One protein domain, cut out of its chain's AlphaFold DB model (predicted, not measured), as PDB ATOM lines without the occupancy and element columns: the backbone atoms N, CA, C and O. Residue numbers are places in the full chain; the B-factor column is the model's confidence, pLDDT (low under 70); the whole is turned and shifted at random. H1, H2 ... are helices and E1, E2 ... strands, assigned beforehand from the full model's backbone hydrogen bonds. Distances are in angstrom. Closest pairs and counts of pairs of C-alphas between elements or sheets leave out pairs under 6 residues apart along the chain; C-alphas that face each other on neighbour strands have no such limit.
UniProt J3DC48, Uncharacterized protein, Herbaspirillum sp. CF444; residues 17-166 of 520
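What this domain is: This is residues 17 to 166 of the 520 residues of an uncharacterized protein of Herbaspirillum sp. CF444 (UniProt J3DC48). Two long helices, H2 and H4, run side by side in opposite ways as a rod; H5 folds back along part of H4, H1 along one end of H2, and short H3 sits at the far turn. The 150 printed residues, mostly helix, hold H1 to H5, then strand E1. The whole is loose, radius of gyration of the C-alphas 21.0 A, spanning 76 by 30 by 19 A.

How they stand to each other: H2, residues 49 to 86, touches H4, residues 101 to 137, at a shallow tilt of 5 degrees; closest C-alphas Ser 77 and Ala 122, 6.3 A. Helical hairpins join H1, residues 35 to 44, to H2 (closest C-alphas Ser 40 and Gly 55, 4.1 A) and H4 to H5, residues 143 to 160 (Ile 135 and Thr 146, 6.0 A). H3, residues 88 to 96, and H4 form a hairpin and only just touch, with 3 C-alpha pairs within 8 A. E1, residues 163 to 166, pairs with no named strand. Every O i to N i+4 pair is within hydrogen-bond range in H1, H2 and H5; H3 has 4 of 5, H4 32 of 33.

Where its parts are: H2 measures 55.0 A and H4 53.7 A between end C-alphas. H1 begins at C-alpha 35 (10.897, -2.698, -28.538).

The domain as a whole: The printed part has no cut; 62 residues have pLDDT under 70.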
ATOM      1  N   VAL A  17     -12.568  18.717 -25.409       76.94
ATOM      2  CA  VAL A  17     -13.766  19.241 -26.107       76.94
ATOM      3  C   VAL A  17     -13.560  20.673 -26.617       76.94
ATOM      4  O   VAL A  17     -13.906  20.999 -27.749       76.94
ATOM      5  N   GLU A  18     -12.891  21.507 -25.825       69.75
ATOM      6  CA  GLU A  18     -12.622  22.919 -26.148       69.75
ATOM      7  C   GLU A  18     -11.539  23.124 -27.228       69.75
ATOM      8  O   GLU A  18     -11.259  24.244 -27.660       69.75
ATOM      9  N   ASP A  19     -10.871  22.054 -27.673       62.00
ATOM     10  CA  ASP A  19      -9.875  22.133 -28.735       62.00
ATOM     11  C   ASP A  19     -10.522  21.991 -30.117       62.00
ATOM     12  O   ASP A  19     -10.570  20.905 -30.709       62.00
ATOM     13  N   ASN A  20     -10.932  23.131 -30.677       56.16
ATOM     14  CA  ASN A  20     -11.463  23.233 -32.041       56.16
ATOM     15  C   ASN A  20     -10.479  22.728 -33.105       56.16
ATOM     16  O   ASN A  20     -10.889  22.281 -34.172       56.16
ATOM     17  N   THR A  21      -9.169  22.772 -32.829       53.41
ATOM     18  CA  THR A  21      -8.166  22.275 -33.778       53.41
ATOM     19  C   THR A  21      -8.030  20.763 -33.751       53.41
ATOM     20  O   THR A  21      -7.341  20.232 -34.616       53.41
ATOM     21  N   GLN A  22      -8.608  20.085 -32.748       54.12
ATOM     22  CA  GLN A  22      -8.522  18.641 -32.464       54.12
ATOM     23  C   GLN A  22      -7.109  18.115 -32.165       54.12
ATOM     24  O   GLN A  22      -6.916  17.042 -31.602       54.12
ATOM     25  N   LEU A  23      -6.090  18.874 -32.552       52.34
ATOM     26  CA  LEU A  23      -4.715  18.438 -32.625       52.34
ATOM     27  C   LEU A  23      -3.893  18.963 -31.450       52.34
ATOM     28  O   LEU A  23      -2.870  18.354 -31.143       52.34
ATOM     29  N   LYS A  24      -4.255  20.085 -30.821       56.69
ATOM     30  CA  LYS A  24      -3.465  20.741 -29.761       56.69
ATOM     31  C   LYS A  24      -3.452  19.917 -28.471       56.69
ATOM     32  O   LYS A  24      -2.447  19.940 -27.758       56.69
ATOM     33  N   THR A  25      -4.530  19.192 -28.206       63.28
ATOM     34  CA  THR A  25      -4.751  18.415 -26.981       63.28
ATOM     35  C   THR A  25      -4.705  16.906 -27.190       63.28
ATOM     36  O   THR A  25      -4.661  16.193 -26.203       63.28
ATOM     37  N   ALA A  26      -4.615  16.417 -28.431       61.59
ATOM     38  CA  ALA A  26      -4.648  14.988 -28.749       61.59
ATOM     39  C   ALA A  26      -3.750  14.107 -27.845       61.59
ATOM     40  O   ALA A  26      -2.526  14.276 -27.809       61.59
ATOM     41  N   GLN A  27      -4.365  13.132 -27.171       67.00
ATOM     42  CA  GLN A  27      -3.744  12.089 -26.351       67.00
ATOM     43  C   GLN A  27      -4.102  10.711 -26.899       67.00
ATOM     44  O   GLN A  27      -5.182  10.512 -27.434       67.00
ATOM     45  N   ARG A  28      -3.210   9.732 -26.763       70.00
ATOM     46  CA  ARG A  28      -3.522   8.339 -27.117       70.00
ATOM     47  C   ARG A  28      -4.063   7.614 -25.888       70.00
ATOM     48  O   ARG A  28      -3.379   7.627 -24.867       70.00
ATOM     49  N   SER A  29      -5.198   6.933 -26.001       71.38
ATOM     50  CA  SER A  29      -5.752   6.140 -24.893       71.38
ATOM     51  C   SER A  29      -4.924   4.907 -24.549       71.38
ATOM     52  O   SER A  29      -4.753   4.597 -23.381       71.38
ATOM     53  N   THR A  30      -4.360   4.244 -25.557       72.75
ATOM     54  CA  THR A  30      -3.685   2.954 -25.377       72.75
ATOM     55  C   THR A  30      -2.169   3.058 -25.192       72.75
ATOM     56  O   THR A  30      -1.492   4.002 -25.646       72.75
ATOM     57  N   PHE A  31      -1.619   2.036 -24.553       73.06
ATOM     58  CA  PHE A  31      -0.218   1.757 -24.313       73.06
ATOM     59  C   PHE A  31       0.247   0.593 -25.191       73.06
ATOM     60  O   PHE A  31      -0.518  -0.240 -25.662       73.06
ATOM     61  N   GLN A  32       1.551   0.545 -25.459       70.31
ATOM     62  CA  GLN A  32       2.172  -0.558 -26.189       70.31
ATOM     63  C   GLN A  32       3.511  -0.911 -25.560       70.31
ATOM     64  O   GLN A  32       4.287  -0.028 -25.173       70.31
ATOM     65  N   ALA A  33       3.810  -2.210 -25.520       63.84
ATOM     66  CA  ALA A  33       5.128  -2.696 -25.144       63.84
ATOM     67  C   ALA A  33       6.182  -2.147 -26.118       63.84
ATOM     68  O   ALA A  33       6.111  -2.364 -27.332       63.84
ATOM     69  N   THR A  34       7.178  -1.439 -25.582       63.50
ATOM     70  CA  THR A  34       8.259  -0.890 -26.409       63.50
ATOM     71  C   THR A  34       9.172  -1.997 -26.937       63.50
ATOM     72  O   THR A  34       9.235  -3.079 -26.358       63.50
ATOM     73  N   ALA A  35       9.919  -1.737 -28.016       58.31
ATOM     74  CA  ALA A  35      10.897  -2.698 -28.538       58.31
ATOM     75  C   ALA A  35      11.906  -3.134 -27.460       58.31
ATOM     76  O   ALA A  35      12.200  -4.315 -27.345       58.31
ATOM     77  N   SER A  36      12.343  -2.199 -26.608       53.50
ATOM     78  CA  SER A  36      13.202  -2.491 -25.455       53.50
ATOM     79  C   SER A  36      12.537  -3.455 -24.469       53.50
ATOM     80  O   SER A  36      13.190  -4.404 -24.061       53.50
ATOM     81  N   ASN A  37      11.242  -3.293 -24.169       64.69
ATOM     82  CA  ASN A  37      10.493  -4.218 -23.306       64.69
ATOM     83  C   ASN A  37      10.388  -5.617 -23.929       64.69
ATOM     84  O   ASN A  37      10.487  -6.615 -23.228       64.69
ATOM     85  N   LYS A  38      10.173  -5.699 -25.247       70.69
ATOM     86  CA  LYS A  38      10.080  -6.977 -25.966       70.69
ATOM     87  C   LYS A  38      11.425  -7.703 -25.979       70.69
ATOM     88  O   LYS A  38      11.464  -8.899 -25.721       70.69
ATOM     89  N   ILE A  39      12.508  -6.971 -26.240       62.94
ATOM     90  CA  ILE A  39      13.876  -7.500 -26.267       62.94
ATOM     91  C   ILE A  39      14.307  -7.930 -24.863       62.94
ATOM     92  O   ILE A  39      14.761  -9.054 -24.689       62.94
ATOM     93  N   SER A  40      14.111  -7.087 -23.845       63.06
ATOM     94  CA  SER A  40      14.479  -7.432 -22.469       63.06
ATOM     95  C   SER A  40      13.664  -8.602 -21.923       63.06
ATOM     96  O   SER A  40      14.218  -9.466 -21.257       63.06
ATOM     97  N   ASN A  41      12.375  -8.691 -22.258       70.00
ATOM     98  CA  ASN A  41      11.555  -9.847 -21.901       70.00
ATOM     99  C   ASN A  41      11.928 -11.111 -22.680       70.00
ATOM    100  O   ASN A  41      11.757 -12.203 -22.155       70.00
ATOM    101  N   TRP A  42      12.408 -10.989 -23.918       72.75
ATOM    102  CA  TRP A  42      12.923 -12.129 -24.676       72.75
ATOM    103  C   TRP A  42      14.189 -12.691 -24.026       72.75
ATOM    104  O   TRP A  42      14.282 -13.897 -23.823       72.75
ATOM    105  N   PHE A  43      15.105 -11.811 -23.623       68.88
ATOM    106  CA  PHE A  43      16.293 -12.158 -22.846       68.88
ATOM    107  C   PHE A  43      15.940 -12.767 -21.481       68.88
ATOM    108  O   PHE A  43      16.474 -13.810 -21.121       68.88
ATOM    109  N   ALA A  44      14.956 -12.202 -20.778       70.06
ATOM    110  CA  ALA A  44      14.483 -12.725 -19.495       70.06
ATOM    111  C   ALA A  44      13.799 -14.105 -19.587       70.06
ATOM    112  O   ALA A  44      13.639 -14.768 -18.569       70.06
ATOM    113  N   LYS A  45      13.380 -14.543 -20.783       74.56
ATOM    114  CA  LYS A  45      12.794 -15.875 -21.029       74.56
ATOM    115  C   LYS A  45      13.829 -16.933 -21.428       74.56
ATOM    116  O   LYS A  45      13.457 -18.075 -21.683       74.56
ATOM    117  N   LYS A  46      15.106 -16.568 -21.559       74.50
ATOM    118  CA  LYS A  46      16.179 -17.524 -21.853       74.50
ATOM    119  C   LYS A  46      16.580 -18.249 -20.568       74.50
ATOM    120  O   LYS A  46      16.691 -17.621 -19.520       74.50
ATOM    121  N   ASN A  47      16.871 -19.544 -20.667       65.75
ATOM    122  CA  ASN A  47      17.400 -20.359 -19.561       65.75
ATOM    123  C   ASN A  47      18.917 -20.154 -19.354       65.75
ATOM    124  O   ASN A  47      19.623 -21.085 -18.988       65.75
ATOM    125  N   ASP A  48      19.423 -18.955 -19.642       71.81
ATOM    126  CA  ASP A  48      20.835 -18.586 -19.532       71.81
ATOM    127  C   ASP A  48      20.946 -17.352 -18.629       71.81
ATOM    128  O   ASP A  48      20.325 -16.322 -18.906       71.81
ATOM    129  N   LEU A  49      21.724 -17.471 -17.550       70.69
ATOM    130  CA  LEU A  49      21.946 -16.419 -16.553       70.69
ATOM    131  C   LEU A  49      22.496 -15.138 -17.196       70.69
ATOM    132  O   LEU A  49      21.984 -14.051 -16.934       70.69
ATOM    133  N   ASN A  50      23.438 -15.261 -18.135       63.25
ATOM    134  CA  ASN A  50      24.029 -14.102 -18.809       63.25
ATOM    135  C   ASN A  50      22.999 -13.366 -19.678       63.25
ATOM    136  O   ASN A  50      22.962 -12.134 -19.737       63.25
ATOM    137  N   ALA A  51      22.121 -14.118 -20.347       62.34
ATOM    138  CA  ALA A  51      21.028 -13.555 -21.126       62.34
ATOM    139  C   ALA A  51      20.012 -12.834 -20.224       62.34
ATOM    140  O   ALA A  51      19.547 -11.749 -20.578       62.34
ATOM    141  N   GLN A  52      19.698 -13.389 -19.051       71.12
ATOM    142  CA  GLN A  52      18.799 -12.762 -18.081       71.12
ATOM    143  C   GLN A  52      19.373 -11.447 -17.528       71.12
ATOM    144  O   GLN A  52      18.645 -10.448 -17.485       71.12
ATOM    145  N   ASP A  53      20.672 -11.401 -17.223       63.88
ATOM    146  CA  ASP A  53      21.365 -10.197 -16.741       63.88
ATOM    147  C   ASP A  53      21.381  -9.071 -17.784       63.88
ATOM    148  O   ASP A  53      21.102  -7.908 -17.468       63.88
ATOM    149  N   ILE A  54      21.596  -9.403 -19.064       61.91
ATOM    150  CA  ILE A  54      21.469  -8.444 -20.176       61.91
ATOM    151  C   ILE A  54      20.033  -7.901 -20.256       61.91
ATOM    152  O   ILE A  54      19.818  -6.695 -20.426       61.91
ATOM    153  N   GLY A  55      19.031  -8.771 -20.101       62.16
ATOM    154  CA  GLY A  55      17.623  -8.376 -20.039       62.16
ATOM    155  C   GLY A  55      17.331  -7.405 -18.889       62.16
ATOM    156  O   GLY A  55      16.660  -6.385 -19.097       62.16
ATOM    157  N   ALA A  56      17.870  -7.674 -17.698       69.25
ATOM    158  CA  ALA A  56      17.744  -6.818 -16.520       69.25
ATOM    159  C   ALA A  56      18.429  -5.453 -16.720       69.25
ATOM    160  O   ALA A  56      17.821  -4.413 -16.441       69.25
ATOM    161  N   GLY A  57      19.634  -5.435 -17.299       61.28
ATOM    162  CA  GLY A  57      20.360  -4.209 -17.647       61.28
ATOM    163  C   GLY A  57      19.611  -3.330 -18.656       61.28
ATOM    164  O   GLY A  57      19.513  -2.112 -18.499       61.28
ATOM    165  N   LEU A  58      18.980  -3.930 -19.668       60.28
ATOM    166  CA  LEU A  58      18.150  -3.184 -20.620       60.28
ATOM    167  C   LEU A  58      16.904  -2.575 -19.956       60.28
ATOM    168  O   LEU A  58      16.525  -1.443 -20.281       60.28
ATOM    169  N   LYS A  59      16.274  -3.283 -19.005       72.19
ATOM    170  CA  LYS A  59      15.145  -2.742 -18.227       72.19
ATOM    171  C   LYS A  59      15.567  -1.590 -17.319       72.19
ATOM    172  O   LYS A  59      14.819  -0.611 -17.230       72.19
ATOM    173  N   SER A  60      16.736  -1.670 -16.680       68.06
ATOM    174  CA  SER A  60      17.234  -0.624 -15.777       68.06
ATOM    175  C   SER A  60      17.586   0.663 -16.530       68.06
ATOM    176  O   SER A  60      17.135   1.741 -16.142       68.06
ATOM    177  N   LEU A  61      18.257   0.564 -17.684       59.53
ATOM    178  CA  LEU A  61      18.529   1.709 -18.563       59.53
ATOM    179  C   LEU A  61      17.237   2.377 -19.043       59.53
ATOM    180  O   LEU A  61      17.105   3.606 -19.052       59.53
ATOM    181  N   ARG A  62      16.237   1.569 -19.409       68.25
ATOM    182  CA  ARG A  62      14.916   2.076 -19.786       68.25
ATOM    183  C   ARG A  62      14.250   2.794 -18.613       68.25
ATOM    184  O   ARG A  62      13.708   3.881 -18.824       68.25
ATOM    185  N   GLN A  63      14.324   2.238 -17.408       77.25
ATOM    186  CA  GLN A  63      13.778   2.844 -16.196       77.25
ATOM    187  C   GLN A  63      14.445   4.191 -15.889       77.25
ATOM    188  O   GLN A  63      13.732   5.169 -15.684       77.25
ATOM    189  N   ALA A  64      15.777   4.269 -15.956       60.19
ATOM    190  CA  ALA A  64      16.527   5.515 -15.792       60.19
ATOM    191  C   ALA A  64      16.135   6.559 -16.853       60.19
ATOM    192  O   ALA A  64      15.918   7.729 -16.557       60.19
ATOM    193  N   SER A  65      15.939   6.138 -18.107       66.94
ATOM    194  CA  SER A  65      15.468   7.051 -19.157       66.94
ATOM    195  C   SER A  65      14.057   7.599 -18.888       66.94
ATOM    196  O   SER A  65      13.753   8.737 -19.254       66.94
ATOM    197  N   LEU A  66      13.174   6.792 -18.288       70.62
ATOM    198  CA  LEU A  66      11.801   7.183 -17.964       70.62
ATOM    199  C   LEU A  66      11.766   8.125 -16.759       70.62
ATOM    200  O   LEU A  66      11.082   9.147 -16.841       70.62
ATOM    201  N   SER A  67      12.563   7.857 -15.723       70.31
ATOM    202  CA  SER A  67      12.674   8.729 -14.552       70.31
ATOM    203  C   SER A  67      13.268  10.090 -14.921       70.31
ATOM    204  O   SER A  67      12.700  11.119 -14.553       70.31
ATOM    205  N   THR A  68      14.312  10.132 -15.757       62.28
ATOM    206  CA  THR A  68      14.870  11.395 -16.272       62.28
ATOM    207  C   THR A  68      13.835  12.176 -17.079       62.28
ATOM    208  O   THR A  68      13.705  13.390 -16.929       62.28
ATOM    209  N   ARG A  69      13.023  11.501 -17.906       61.53
ATOM    210  CA  ARG A  69      11.920  12.160 -18.632       61.53
ATOM    211  C   ARG A  69      10.833  12.676 -17.693       61.53
ATOM    212  O   ARG A  69      10.279  13.739 -17.970       61.53
ATOM    213  N   LYS A  70      10.531  11.959 -16.608       71.38
ATOM    214  CA  LYS A  70       9.593  12.399 -15.569       71.38
ATOM    215  C   LYS A  70      10.112  13.667 -14.888       71.38
ATOM    216  O   LYS A  70       9.386  14.660 -14.863       71.38
ATOM    217  N   ALA A  71      11.379  13.681 -14.477       63.97
ATOM    218  CA  ALA A  71      12.036  14.849 -13.890       63.97
ATOM    219  C   ALA A  71      12.034  16.055 -14.846       63.97
ATOM    220  O   ALA A  71      11.506  17.109 -14.507       63.97
ATOM    221  N   LEU A  72      12.498  15.879 -16.089       60.47
ATOM    222  CA  LEU A  72      12.493  16.940 -17.107       60.47
ATOM    223  C   LEU A  72      11.082  17.458 -17.409       60.47
ATOM    224  O   LEU A  72      10.888  18.652 -17.643       60.47
ATOM    225  N   SER A  73      10.077  16.578 -17.400       62.88
ATOM    226  CA  SER A  73       8.688  16.993 -17.597       62.88
ATOM    227  C   SER A  73       8.194  17.886 -16.459       62.88
ATOM    228  O   SER A  73       7.599  18.925 -16.744       62.88
ATOM    229  N   ALA A  74       8.527  17.558 -15.206       71.19
ATOM    230  CA  ALA A  74       8.196  18.378 -14.049       71.19
ATOM    231  C   ALA A  74       8.866  19.758 -14.150       71.19
ATOM    232  O   ALA A  74       8.172  20.773 -14.091       71.19
ATOM    233  N   THR A  75      10.169  19.809 -14.448       64.62
ATOM    234  CA  THR A  75      10.917  21.067 -14.612       64.62
ATOM    235  C   THR A  75      10.360  21.927 -15.750       64.62
ATOM    236  O   THR A  75      10.109  23.118 -15.570       64.62
ATOM    237  N   SER A  76      10.093  21.324 -16.914       63.66
ATOM    238  CA  SER A  76       9.534  22.038 -18.072       63.66
ATOM    239  C   SER A  76       8.128  22.582 -17.804       63.66
ATOM    240  O   SER A  76       7.830  23.714 -18.181       63.66
ATOM    241  N   SER A  77       7.277  21.828 -17.098       69.00
ATOM    242  CA  SER A  77       5.948  22.299 -16.693       69.00
ATOM    243  C   SER A  77       6.039  23.433 -15.665       69.00
ATOM    244  O   SER A  77       5.284  24.399 -15.749       69.00
ATOM    245  N   GLY A  78       7.020  23.377 -14.756       68.19
ATOM    246  CA  GLY A  78       7.321  24.441 -13.801       68.19
ATOM    247  C   GLY A  78       7.738  25.741 -14.492       68.19
ATOM    248  O   GLY A  78       7.179  26.796 -14.201       68.19
ATOM    249  N   LEU A  79       8.626  25.660 -15.485       64.44
ATOM    250  CA  LEU A  79       9.027  26.795 -16.327       64.44
ATOM    251  C   LEU A  79       7.854  27.367 -17.141       64.44
ATOM    252  O   LEU A  79       7.715  28.584 -17.284       64.44
ATOM    253  N   GLN A  80       6.965  26.512 -17.651       67.19
ATOM    254  CA  GLN A  80       5.753  26.953 -18.352       67.19
ATOM    255  C   GLN A  80       4.771  27.668 -17.413       67.19
ATOM    256  O   GLN A  80       4.253  28.726 -17.767       67.19
ATOM    257  N   ARG A  81       4.566  27.154 -16.195       74.19
ATOM    258  CA  ARG A  81       3.764  27.822 -15.154       74.19
ATOM    259  C   ARG A  81       4.379  29.160 -14.757       74.19
ATOM    260  O   ARG A  81       3.669  30.160 -14.677       74.19
ATOM    261  N   PHE A  82       5.696  29.190 -14.554       69.31
ATOM    262  CA  PHE A  82       6.431  30.401 -14.208       69.31
ATOM    263  C   PHE A  82       6.303  31.461 -15.303       69.31
ATOM    264  O   PHE A  82       5.890  32.577 -15.016       69.31
ATOM    265  N   SER A  83       6.549  31.115 -16.568       65.69
ATOM    266  CA  SER A  83       6.401  32.056 -17.690       65.69
ATOM    267  C   SER A  83       4.954  32.521 -17.907       65.69
ATOM    268  O   SER A  83       4.735  33.689 -18.221       65.69
ATOM    269  N   ALA A  84       3.949  31.668 -17.681       66.94
ATOM    270  CA  ALA A  84       2.538  32.065 -17.736       66.94
ATOM    271  C   ALA A  84       2.145  33.036 -16.602       66.94
ATOM    272  O   ALA A  84       1.302  33.921 -16.795       66.94
ATOM    273  N   LYS A  85       2.770  32.911 -15.424       72.88
ATOM    274  CA  LYS A  85       2.551  33.820 -14.291       72.88
ATOM    275  C   LYS A  85       3.380  35.100 -14.399       72.88
ATOM    276  O   LYS A  85       2.820  36.173 -14.211       72.88
ATOM    277  N   PHE A  86       4.658  35.019 -14.748       67.25
ATOM    278  CA  PHE A  86       5.635  36.100 -14.563       67.25
ATOM    279  C   PHE A  86       6.399  36.512 -15.831       67.25
ATOM    280  O   PHE A  86       7.204  37.433 -15.770       67.25
ATOM    281  N   GLY A  87       6.168  35.869 -16.979       65.31
ATOM    282  CA  GLY A  87       6.877  36.193 -18.221       65.31
ATOM    283  C   GLY A  87       6.503  37.559 -18.810       65.31
ATOM    284  O   GLY A  87       5.456  38.120 -18.491       65.31
ATOM    285  N   VAL A  88       7.332  38.048 -19.738       50.75
ATOM    286  CA  VAL A  88       7.198  39.369 -20.387       50.75
ATOM    287  C   VAL A  88       5.807  39.580 -20.997       50.75
ATOM    288  O   VAL A  88       5.169  40.593 -20.737       50.75
ATOM    289  N   GLY A  89       5.264  38.590 -21.717       59.00
ATOM    290  CA  GLY A  89       3.891  38.669 -22.240       59.00
ATOM    291  C   GLY A  89       2.835  38.812 -21.136       59.00
ATOM    292  O   GLY A  89       1.912  39.605 -21.248       59.00
ATOM    293  N   ALA A  90       3.036  38.132 -20.006       65.00
ATOM    294  CA  ALA A  90       2.148  38.178 -18.850       65.00
ATOM    295  C   ALA A  90       2.242  39.497 -18.054       65.00
ATOM    296  O   ALA A  90       1.334  39.791 -17.272       65.00
ATOM    297  N   GLN A  91       3.337  40.249 -18.203       67.69
ATOM    298  CA  GLN A  91       3.499  41.614 -17.693       67.69
ATOM    299  C   GLN A  91       2.874  42.636 -18.651       67.69
ATOM    300  O   GLN A  91       2.171  43.535 -18.196       67.69
ATOM    301  N   ILE A  92       3.053  42.451 -19.963       64.44
ATOM    302  CA  ILE A  92       2.439  43.281 -21.008       64.44
ATOM    303  C   ILE A  92       0.908  43.210 -20.933       64.44
ATOM    304  O   ILE A  92       0.255  44.249 -20.962       64.44
ATOM    305  N   ASP A  93       0.329  42.020 -20.768       67.88
ATOM    306  CA  ASP A  93      -1.129  41.855 -20.667       67.88
ATOM    307  C   ASP A  93      -1.701  42.546 -19.416       67.88
ATOM    308  O   ASP A  93      -2.731  43.216 -19.487       67.88
ATOM    309  N   ARG A  94      -0.996  42.473 -18.274       69.75
ATOM    310  CA  ARG A  94      -1.371  43.214 -17.052       69.75
ATOM    311  C   ARG A  94      -1.269  44.725 -17.239       69.75
ATOM    312  O   ARG A  94      -2.079  45.462 -16.687       69.75
ATOM    313  N   PHE A  95      -0.254  45.179 -17.972       67.19
ATOM    314  CA  PHE A  95      -0.042  46.595 -18.246       67.19
ATOM    315  C   PHE A  95      -1.134  47.149 -19.170       67.19
ATOM    316  O   PHE A  95      -1.688  48.203 -18.885       67.19
ATOM    317  N   LYS A  96      -1.514  46.401 -20.213       69.81
ATOM    318  CA  LYS A  96      -2.611  46.756 -21.131       69.81
ATOM    319  C   LYS A  96      -3.986  46.762 -20.458       69.81
ATOM    320  O   LYS A  96      -4.829  47.568 -20.822       69.81
ATOM    321  N   ALA A  97      -4.199  45.911 -19.456       67.31
ATOM    322  CA  ALA A  97      -5.419  45.900 -18.645       67.31
ATOM    323  C   ALA A  97      -5.406  46.930 -17.493       67.31
ATOM    324  O   ALA A  97      -6.305  46.960 -16.648       67.31
ATOM    325  N   ARG A  98      -4.373  47.773 -17.375       61.22
ATOM    326  CA  ARG A  98      -4.269  48.729 -16.268       61.22
ATOM    327  C   ARG A  98      -5.242  49.894 -16.494       61.22
ATOM    328  O   ARG A  98      -4.996  50.739 -17.338       61.22
ATOM    329  N   GLY A  99      -6.312  49.946 -15.697       62.69
ATOM    330  CA  GLY A  99      -7.274  51.061 -15.682       62.69
ATOM    331  C   GLY A  99      -8.696  50.699 -16.122       62.69
ATOM    332  O   GLY A  99      -9.581  51.527 -15.977       62.69
ATOM    333  N   ASN A 100      -8.931  49.471 -16.597       75.25
ATOM    334  CA  ASN A 100     -10.263  48.968 -16.937       75.25
ATOM    335  C   ASN A 100     -10.522  47.636 -16.209       75.25
ATOM    336  O   ASN A 100      -9.777  46.673 -16.394       75.25
ATOM    337  N   GLU A 101     -11.543  47.592 -15.349       70.44
ATOM    338  CA  GLU A 101     -11.854  46.430 -14.505       70.44
ATOM    339  C   GLU A 101     -12.299  45.206 -15.313       70.44
ATOM    340  O   GLU A 101     -11.875  44.093 -15.001       70.44
ATOM    341  N   THR A 102     -13.038  45.401 -16.410       72.81
ATOM    342  CA  THR A 102     -13.465  44.297 -17.289       72.81
ATOM    343  C   THR A 102     -12.273  43.681 -18.018       72.81
ATOM    344  O   THR A 102     -12.087  42.468 -18.004       72.81
ATOM    345  N   ALA A 103     -11.356  44.511 -18.525       70.94
ATOM    346  CA  ALA A 103     -10.121  44.040 -19.149       70.94
ATOM    347  C   ALA A 103      -9.197  43.292 -18.163       70.94
ATOM    348  O   ALA A 103      -8.440  42.407 -18.570       70.94
ATOM    349  N   ARG A 104      -9.238  43.621 -16.862       72.81
ATOM    350  CA  ARG A 104      -8.497  42.882 -15.823       72.81
ATOM    351  C   ARG A 104      -9.105  41.512 -15.556       72.81
ATOM    352  O   ARG A 104      -8.338  40.557 -15.425       72.81
ATOM    353  N   ALA A 105     -10.433  41.427 -15.484       76.06
ATOM    354  CA  ALA A 105     -11.149  40.167 -15.313       76.06
ATOM    355  C   ALA A 105     -10.876  39.217 -16.492       76.06
ATOM    356  O   ALA A 105     -10.419  38.100 -16.266       76.06
ATOM    357  N   ASP A 106     -10.976  39.705 -17.733       76.12
ATOM    358  CA  ASP A 106     -10.699  38.919 -18.944       76.12
ATOM    359  C   ASP A 106      -9.252  38.396 -18.998       76.12
ATOM    360  O   ASP A 106      -8.987  37.249 -19.372       76.12
ATOM    361  N   VAL A 107      -8.268  39.228 -18.627       76.69
ATOM    362  CA  VAL A 107      -6.853  38.817 -18.582       76.69
ATOM    363  C   VAL A 107      -6.603  37.798 -17.467       76.69
ATOM    364  O   VAL A 107      -5.800  36.876 -17.648       76.69
ATOM    365  N   ALA A 108      -7.275  37.938 -16.323       77.56
ATOM    366  CA  ALA A 108      -7.195  36.978 -15.228       77.56
ATOM    367  C   ALA A 108      -7.816  35.630 -15.623       77.56
ATOM    368  O   ALA A 108      -7.170  34.600 -15.432       77.56
ATOM    369  N   GLU A 109      -8.990  35.640 -16.254       78.56
ATOM    370  CA  GLU A 109      -9.682  34.443 -16.736       78.56
ATOM    371  C   GLU A 109      -8.853  33.707 -17.797       78.56
ATOM    372  O   GLU A 109      -8.563  32.520 -17.655       78.56
ATOM    373  N   ARG A 110      -8.334  34.418 -18.808       74.50
ATOM    374  CA  ARG A 110      -7.445  33.827 -19.827       74.50
ATOM    375  C   ARG A 110      -6.166  33.251 -19.230       74.50
ATOM    376  O   ARG A 110      -5.658  32.231 -19.706       74.50
ATOM    377  N   ARG A 111      -5.598  33.897 -18.203       75.94
ATOM    378  CA  ARG A 111      -4.433  33.353 -17.488       75.94
ATOM    379  C   ARG A 111      -4.815  32.083 -16.736       75.94
ATOM    380  O   ARG A 111      -4.029  31.139 -16.770       75.94
ATOM    381  N   GLN A 112      -5.967  32.073 -16.075       78.62
ATOM    382  CA  GLN A 112      -6.453  30.925 -15.322       78.62
ATOM    383  C   GLN A 112      -6.673  29.729 -16.255       78.62
ATOM    384  O   GLN A 112      -5.989  28.724 -16.097       78.62
ATOM    385  N   GLN A 113      -7.421  29.910 -17.348       76.62
ATOM    386  CA  GLN A 113      -7.600  28.901 -18.402       76.62
ATOM    387  C   GLN A 113      -6.258  28.382 -18.957       76.62
ATOM    388  O   GLN A 113      -6.067  27.188 -19.200       76.62
ATOM    389  N   LYS A 114      -5.272  29.272 -19.145       72.44
ATOM    390  CA  LYS A 114      -3.930  28.882 -19.606       72.44
ATOM    391  C   LYS A 114      -3.172  28.060 -18.563       72.44
ATOM    392  O   LYS A 114      -2.433  27.154 -18.949       72.44
ATOM    393  N   LEU A 115      -3.296  28.386 -17.278       77.75
ATOM    394  CA  LEU A 115      -2.675  27.635 -16.186       77.75
ATOM    395  C   LEU A 115      -3.332  26.267 -16.013       77.75
ATOM    396  O   LEU A 115      -2.605  25.281 -15.895       77.75
ATOM    397  N   ASP A 116      -4.656  26.200 -16.092       77.94
ATOM    398  CA  ASP A 116      -5.428  24.962 -15.990       77.94
ATOM    399  C   ASP A 116      -5.059  24.014 -17.138       77.94
ATOM    400  O   ASP A 116      -4.604  22.895 -16.900       77.94
ATOM    401  N   GLY A 117      -5.001  24.517 -18.376       73.50
ATOM    402  CA  GLY A 117      -4.530  23.728 -19.518       73.50
ATOM    403  C   GLY A 117      -3.054  23.289 -19.442       73.50
ATOM    404  O   GLY A 117      -2.675  22.286 -20.055       73.50
ATOM    405  N   ILE A 118      -2.186  24.011 -18.718       75.19
ATOM    406  CA  ILE A 118      -0.807  23.564 -18.432       75.19
ATOM    407  C   ILE A 118      -0.820  22.458 -17.367       75.19
ATOM    408  O   ILE A 118      -0.070  21.486 -17.497       75.19
ATOM    409  N   ASN A 119      -1.661  22.589 -16.340       80.94
ATOM    410  CA  ASN A 119      -1.800  21.616 -15.258       80.94
ATOM    411  C   ASN A 119      -2.353  20.288 -15.769       80.94
ATOM    412  O   ASN A 119      -1.710  19.260 -15.560       80.94
ATOM    413  N   ASP A 120      -3.436  20.315 -16.542       79.62
ATOM    414  CA  ASP A 120      -4.045  19.113 -17.113       79.62
ATOM    415  C   ASP A 120      -3.064  18.323 -17.973       79.62
ATOM    416  O   ASP A 120      -2.948  17.101 -17.870       79.62
ATOM    417  N   ARG A 121      -2.275  19.021 -18.796       75.88
ATOM    418  CA  ARG A 121      -1.241  18.371 -19.611       75.88
ATOM    419  C   ARG A 121      -0.119  17.784 -18.770       75.88
ATOM    420  O   ARG A 121       0.396  16.720 -19.116       75.88
ATOM    421  N   ALA A 122       0.299  18.483 -17.718       78.50
ATOM    422  CA  ALA A 122       1.331  17.989 -16.819       78.50
ATOM    423  C   ALA A 122       0.858  16.719 -16.094       78.50
ATOM    424  O   ALA A 122       1.612  15.749 -16.020       78.50
ATOM    425  N   GLU A 123      -0.398  16.689 -15.644       83.50
ATOM    426  CA  GLU A 123      -1.022  15.538 -14.987       83.50
ATOM    427  C   GLU A 123      -1.158  14.340 -15.926       83.50
ATOM    428  O   GLU A 123      -0.663  13.258 -15.607       83.50
ATOM    429  N   LEU A 124      -1.715  14.532 -17.126       83.50
ATOM    430  CA  LEU A 124      -1.840  13.464 -18.125       83.50
ATOM    431  C   LEU A 124      -0.472  12.894 -18.520       83.50
ATOM    432  O   LEU A 124      -0.297  11.679 -18.638       83.50
ATOM    433  N   LYS A 125       0.537  13.757 -18.691       81.88
ATOM    434  CA  LYS A 125       1.903  13.326 -19.017       81.88
ATOM    435  C   LYS A 125       2.555  12.571 -17.859       81.88
ATOM    436  O   LYS A 125       3.243  11.581 -18.111       81.88
ATOM    437  N   LYS A 126       2.332  13.004 -16.614       83.81
ATOM    438  CA  LYS A 126       2.809  12.317 -15.407       83.81
ATOM    439  C   LYS A 126       2.182  10.927 -15.291       83.81
ATOM    440  O   LYS A 126       2.933   9.955 -15.245       83.81
ATOM    441  N   ALA A 127       0.854  10.829 -15.364       84.81
ATOM    442  CA  ALA A 127       0.124   9.562 -15.319       84.81
ATOM    443  C   ALA A 127       0.593   8.604 -16.427       84.81
ATOM    444  O   ALA A 127       0.888   7.434 -16.185       84.81
ATOM    445  N   ARG A 128       0.780   9.111 -17.653       83.88
ATOM    446  CA  ARG A 128       1.279   8.301 -18.774       83.88
ATOM    447  C   ARG A 128       2.709   7.800 -18.561       83.88
ATOM    448  O   ARG A 128       3.039   6.694 -18.989       83.88
ATOM    449  N   LEU A 129       3.588   8.606 -17.966       83.38
ATOM    450  CA  LEU A 129       4.949   8.171 -17.639       83.38
ATOM    451  C   LEU A 129       4.948   7.124 -16.520       83.38
ATOM    452  O   LEU A 129       5.684   6.150 -16.632       83.38
ATOM    453  N   GLU A 130       4.084   7.271 -15.518       86.94
ATOM    454  CA  GLU A 130       3.916   6.299 -14.430       86.94
ATOM    455  C   GLU A 130       3.446   4.937 -14.948       86.94
ATOM    456  O   GLU A 130       4.041   3.913 -14.615       86.94
ATOM    457  N   TRP A 131       2.474   4.911 -15.862       87.25
ATOM    458  CA  TRP A 131       2.075   3.673 -16.535       87.25
ATOM    459  C   TRP A 131       3.190   3.063 -17.379       87.25
ATOM    460  O   TRP A 131       3.397   1.853 -17.350       87.25
ATOM    461  N   LYS A 132       3.980   3.881 -18.085       84.12
ATOM    462  CA  LYS A 132       5.146   3.381 -18.832       84.12
ATOM    463  C   LYS A 132       6.199   2.759 -17.914       84.12
ATOM    464  O   LYS A 132       6.825   1.780 -18.316       84.12
ATOM    465  N   GLU A 133       6.398   3.300 -16.715       85.38
ATOM    466  CA  GLU A 133       7.275   2.712 -15.697       85.38
ATOM    467  C   GLU A 133       6.701   1.396 -15.164       85.38
ATOM    468  O   GLU A 133       7.423   0.400 -15.136       85.38
ATOM    469  N   LYS A 134       5.403   1.349 -14.827       85.81
ATOM    470  CA  LYS A 134       4.717   0.115 -14.402       85.81
ATOM    471  C   LYS A 134       4.827  -0.989 -15.463       85.81
ATOM    472  O   LYS A 134       5.272  -2.088 -15.152       85.81
ATOM    473  N   ILE A 135       4.542  -0.677 -16.731       83.00
ATOM    474  CA  ILE A 135       4.661  -1.624 -17.855       83.00
ATOM    475  C   ILE A 135       6.113  -2.085 -18.042       83.00
ATOM    476  O   ILE A 135       6.354  -3.247 -18.352       83.00
ATOM    477  N   ASN A 136       7.103  -1.202 -17.867       81.31
ATOM    478  CA  ASN A 136       8.517  -1.583 -17.970       81.31
ATOM    479  C   ASN A 136       8.952  -2.535 -16.839       81.31
ATOM    480  O   ASN A 136       9.755  -3.438 -17.076       81.31
ATOM    481  N   ARG A 137       8.414  -2.345 -15.627       83.94
ATOM    482  CA  ARG A 137       8.679  -3.196 -14.454       83.94
ATOM    483  C   ARG A 137       7.915  -4.519 -14.478       83.94
ATOM    484  O   ARG A 137       8.343  -5.458 -13.816       83.94
ATOM    485  N   ALA A 138       6.827  -4.613 -15.242       83.56
ATOM    486  CA  ALA A 138       6.030  -5.828 -15.337       83.56
ATOM    487  C   ALA A 138       6.864  -7.037 -15.804       83.56
ATOM    488  O   ALA A 138       7.733  -6.943 -16.689       83.56
ATOM    489  N   ALA A 139       6.574  -8.193 -15.206       77.19
ATOM    490  CA  ALA A 139       7.095  -9.475 -15.659       77.19
ATOM    491  C   ALA A 139       6.558  -9.800 -17.071       77.19
ATOM    492  O   ALA A 139       5.467  -9.342 -17.423       77.19
ATOM    493  N   PRO A 140       7.280 -10.591 -17.887       74.88
ATOM    494  CA  PRO A 140       6.862 -10.903 -19.255       74.88
ATOM    495  C   PRO A 140       5.445 -11.480 -19.366       74.88
ATOM    496  O   PRO A 140       4.747 -11.182 -20.330       74.88
ATOM    497  N   GLU A 141       5.033 -12.280 -18.384       77.88
ATOM    498  CA  GLU A 141       3.730 -12.959 -18.338       77.88
ATOM    499  C   GLU A 141       2.588 -12.008 -17.961       77.88
ATOM    500  O   GLU A 141       1.500 -12.101 -18.513       77.88
ATOM    501  N   LYS A 142       2.866 -11.021 -17.100       81.19
ATOM    502  CA  LYS A 142       1.887 -10.024 -16.631       81.19
ATOM    503  C   LYS A 142       1.841  -8.763 -17.494       81.19
ATOM    504  O   LYS A 142       1.060  -7.852 -17.234       81.19
ATOM    505  N   MET A 143       2.694  -8.662 -18.515       78.56
ATOM    506  CA  MET A 143       2.823  -7.444 -19.321       78.56
ATOM    507  C   MET A 143       1.559  -7.142 -20.130       78.56
ATOM    508  O   MET A 143       1.203  -5.975 -20.252       78.56
ATOM    509  N   ALA A 144       0.891  -8.163 -20.674       76.88
ATOM    510  CA  ALA A 144      -0.354  -7.973 -21.421       76.88
ATOM    511  C   ALA A 144      -1.474  -7.441 -20.512       76.88
ATOM    512  O   ALA A 144      -2.112  -6.448 -20.846       76.88
ATOM    513  N   GLU A 145      -1.626  -8.034 -19.328       82.62
ATOM    514  CA  GLU A 145      -2.574  -7.604 -18.294       82.62
ATOM    515  C   GLU A 145      -2.276  -6.179 -17.798       82.62
ATOM    516  O   GLU A 145      -3.161  -5.332 -17.763       82.62
ATOM    517  N   THR A 146      -1.003  -5.862 -17.531       84.44
ATOM    518  CA  THR A 146      -0.586  -4.511 -17.102       84.44
ATOM    519  C   THR A 146      -0.869  -3.457 -18.178       84.44
ATOM    520  O   THR A 146      -1.147  -2.304 -17.857       84.44
ATOM    521  N   ILE A 147      -0.762  -3.820 -19.462       80.81
ATOM    522  CA  ILE A 147      -1.110  -2.926 -20.574       80.81
ATOM    523  C   ILE A 147      -2.623  -2.717 -20.631       80.81
ATOM    524  O   ILE A 147      -3.045  -1.573 -20.734       80.81
ATOM    525  N   ALA A 148      -3.420  -3.783 -20.514       80.25
ATOM    526  CA  ALA A 148      -4.879  -3.680 -20.516       80.25
ATOM    527  C   ALA A 148      -5.390  -2.790 -19.368       80.25
ATOM    528  O   ALA A 148      -6.173  -1.875 -19.606       80.25
ATOM    529  N   GLN A 149      -4.858  -2.976 -18.157       85.81
ATOM    530  CA  GLN A 149      -5.178  -2.128 -17.006       85.81
ATOM    531  C   GLN A 149      -4.772  -0.663 -17.237       85.81
ATOM    532  O   GLN A 149      -5.525   0.259 -16.931       85.81
ATOM    533  N   ALA A 150      -3.579  -0.431 -17.796       84.69
ATOM    534  CA  ALA A 150      -3.121   0.920 -18.104       84.69
ATOM    535  C   ALA A 150      -4.025   1.611 -19.134       84.69
ATOM    536  O   ALA A 150      -4.269   2.812 -19.018       84.69
ATOM    537  N   ASP A 151      -4.502   0.869 -20.135       81.56
ATOM    538  CA  ASP A 151      -5.409   1.371 -21.165       81.56
ATOM    539  C   ASP A 151      -6.745   1.807 -20.548       81.56
ATOM    540  O   ASP A 151      -7.177   2.934 -20.786       81.56
ATOM    541  N   GLU A 152      -7.355   0.963 -19.714       84.50
ATOM    542  CA  GLU A 152      -8.635   1.243 -19.054       84.50
ATOM    543  C   GLU A 152      -8.546   2.450 -18.103       84.50
ATOM    544  O   GLU A 152      -9.297   3.419 -18.240       84.50
ATOM    545  N   GLU A 153      -7.572   2.458 -17.188       87.50
ATOM    546  CA  GLU A 153      -7.433   3.535 -16.200       87.50
ATOM    547  C   GLU A 153      -7.060   4.876 -16.856       87.50
ATOM    548  O   GLU A 153      -7.496   5.945 -16.420       87.50
ATOM    549  N   PHE A 154      -6.268   4.854 -17.934       85.88
ATOM    550  CA  PHE A 154      -5.926   6.079 -18.656       85.88
ATOM    551  C   PHE A 154      -7.087   6.592 -19.515       85.88
ATOM    552  O   PHE A 154      -7.238   7.806 -19.648       85.88
ATOM    553  N   GLN A 155      -7.931   5.709 -20.056       84.19
ATOM    554  CA  GLN A 155      -9.178   6.102 -20.719       84.19
ATOM    555  C   GLN A 155     -10.150   6.765 -19.743       84.19
ATOM    556  O   GLN A 155     -10.670   7.837 -20.050       84.19
ATOM    557  N   ALA A 156     -10.325   6.199 -18.547       86.19
ATOM    558  CA  ALA A 156     -11.151   6.800 -17.500       86.19
ATOM    559  C   ALA A 156     -10.639   8.196 -17.096       86.19
ATOM    560  O   ALA A 156     -11.421   9.142 -16.979       86.19
ATOM    561  N   LEU A 157      -9.316   8.363 -16.965       88.81
ATOM    562  CA  LEU A 157      -8.701   9.662 -16.674       88.81
ATOM    563  C   LEU A 157      -8.951  10.687 -17.790       88.81
ATOM    564  O   LEU A 157      -9.231  11.851 -17.504       88.81
ATOM    565  N   LEU A 158      -8.861  10.273 -19.055       83.81
ATOM    566  CA  LEU A 158      -9.159  11.134 -20.200       83.81
ATOM    567  C   LEU A 158     -10.632  11.563 -20.189       83.81
ATOM    568  O   LEU A 158     -10.908  12.760 -20.278       83.81
ATOM    569  N   ALA A 159     -11.558  10.623 -19.986       85.44
ATOM    570  CA  ALA A 159     -12.986  10.915 -19.884       85.44
ATOM    571  C   ALA A 159     -13.294  11.896 -18.737       85.44
ATOM    572  O   ALA A 159     -13.993  12.883 -18.949       85.44
ATOM    573  N   SER A 160     -12.692  11.708 -17.554       88.00
ATOM    574  CA  SER A 160     -12.877  12.617 -16.405       88.00
ATOM    575  C   SER A 160     -12.375  14.047 -16.639       88.00
ATOM    576  O   SER A 160     -12.772  14.966 -15.929       88.00
ATOM    577  N   LYS A 161     -11.490  14.241 -17.624       86.06
ATOM    578  CA  LYS A 161     -10.910  15.538 -17.987       86.06
ATOM    579  C   LYS A 161     -11.535  16.118 -19.256       86.06
ATOM    580  O   LYS A 161     -10.883  16.902 -19.939       86.06
ATOM    581  N   ASN A 162     -12.760  15.712 -19.600       87.00
ATOM    582  CA  ASN A 162     -13.475  16.167 -20.796       87.00
ATOM    583  C   ASN A 162     -12.669  15.940 -22.084       87.00
ATOM    584  O   ASN A 162     -12.567  16.814 -22.949       87.00
ATOM    585  N   TYR A 163     -12.046  14.767 -22.202       82.44
ATOM    586  CA  TYR A 163     -11.510  14.324 -23.478       82.44
ATOM    587  C   TYR A 163     -12.499  13.387 -24.166       82.44
ATOM    588  O   TYR A 163     -12.920  12.385 -23.597       82.44
ATOM    589  N   GLU A 164     -12.797  13.681 -25.422       78.88
ATOM    590  CA  GLU A 164     -13.641  12.868 -26.290       78.88
ATOM    591  C   GLU A 164     -12.796  12.087 -27.283       78.88
ATOM    592  O   GLU A 164     -11.731  12.551 -27.713       78.88
ATOM    593  N   GLU A 165     -13.282  10.909 -27.670       68.81
ATOM    594  CA  GLU A 165     -12.625  10.097 -28.680       68.81
ATOM    595  C   GLU A 165     -12.535  10.875 -29.997       68.81
ATOM    596  O   GLU A 165     -13.504  11.392 -30.555       68.81
ATOM    597  N   LEU A 166     -11.315  10.978 -30.494       61.38
ATOM    598  CA  LEU A 166     -11.011  11.573 -31.768       61.38
ATOM    599  C   LEU A 166     -11.150  10.485 -32.829       61.38
ATOM    600  O   LEU A 166     -10.252   9.660 -33.033       61.38
TER     601      LEU A 166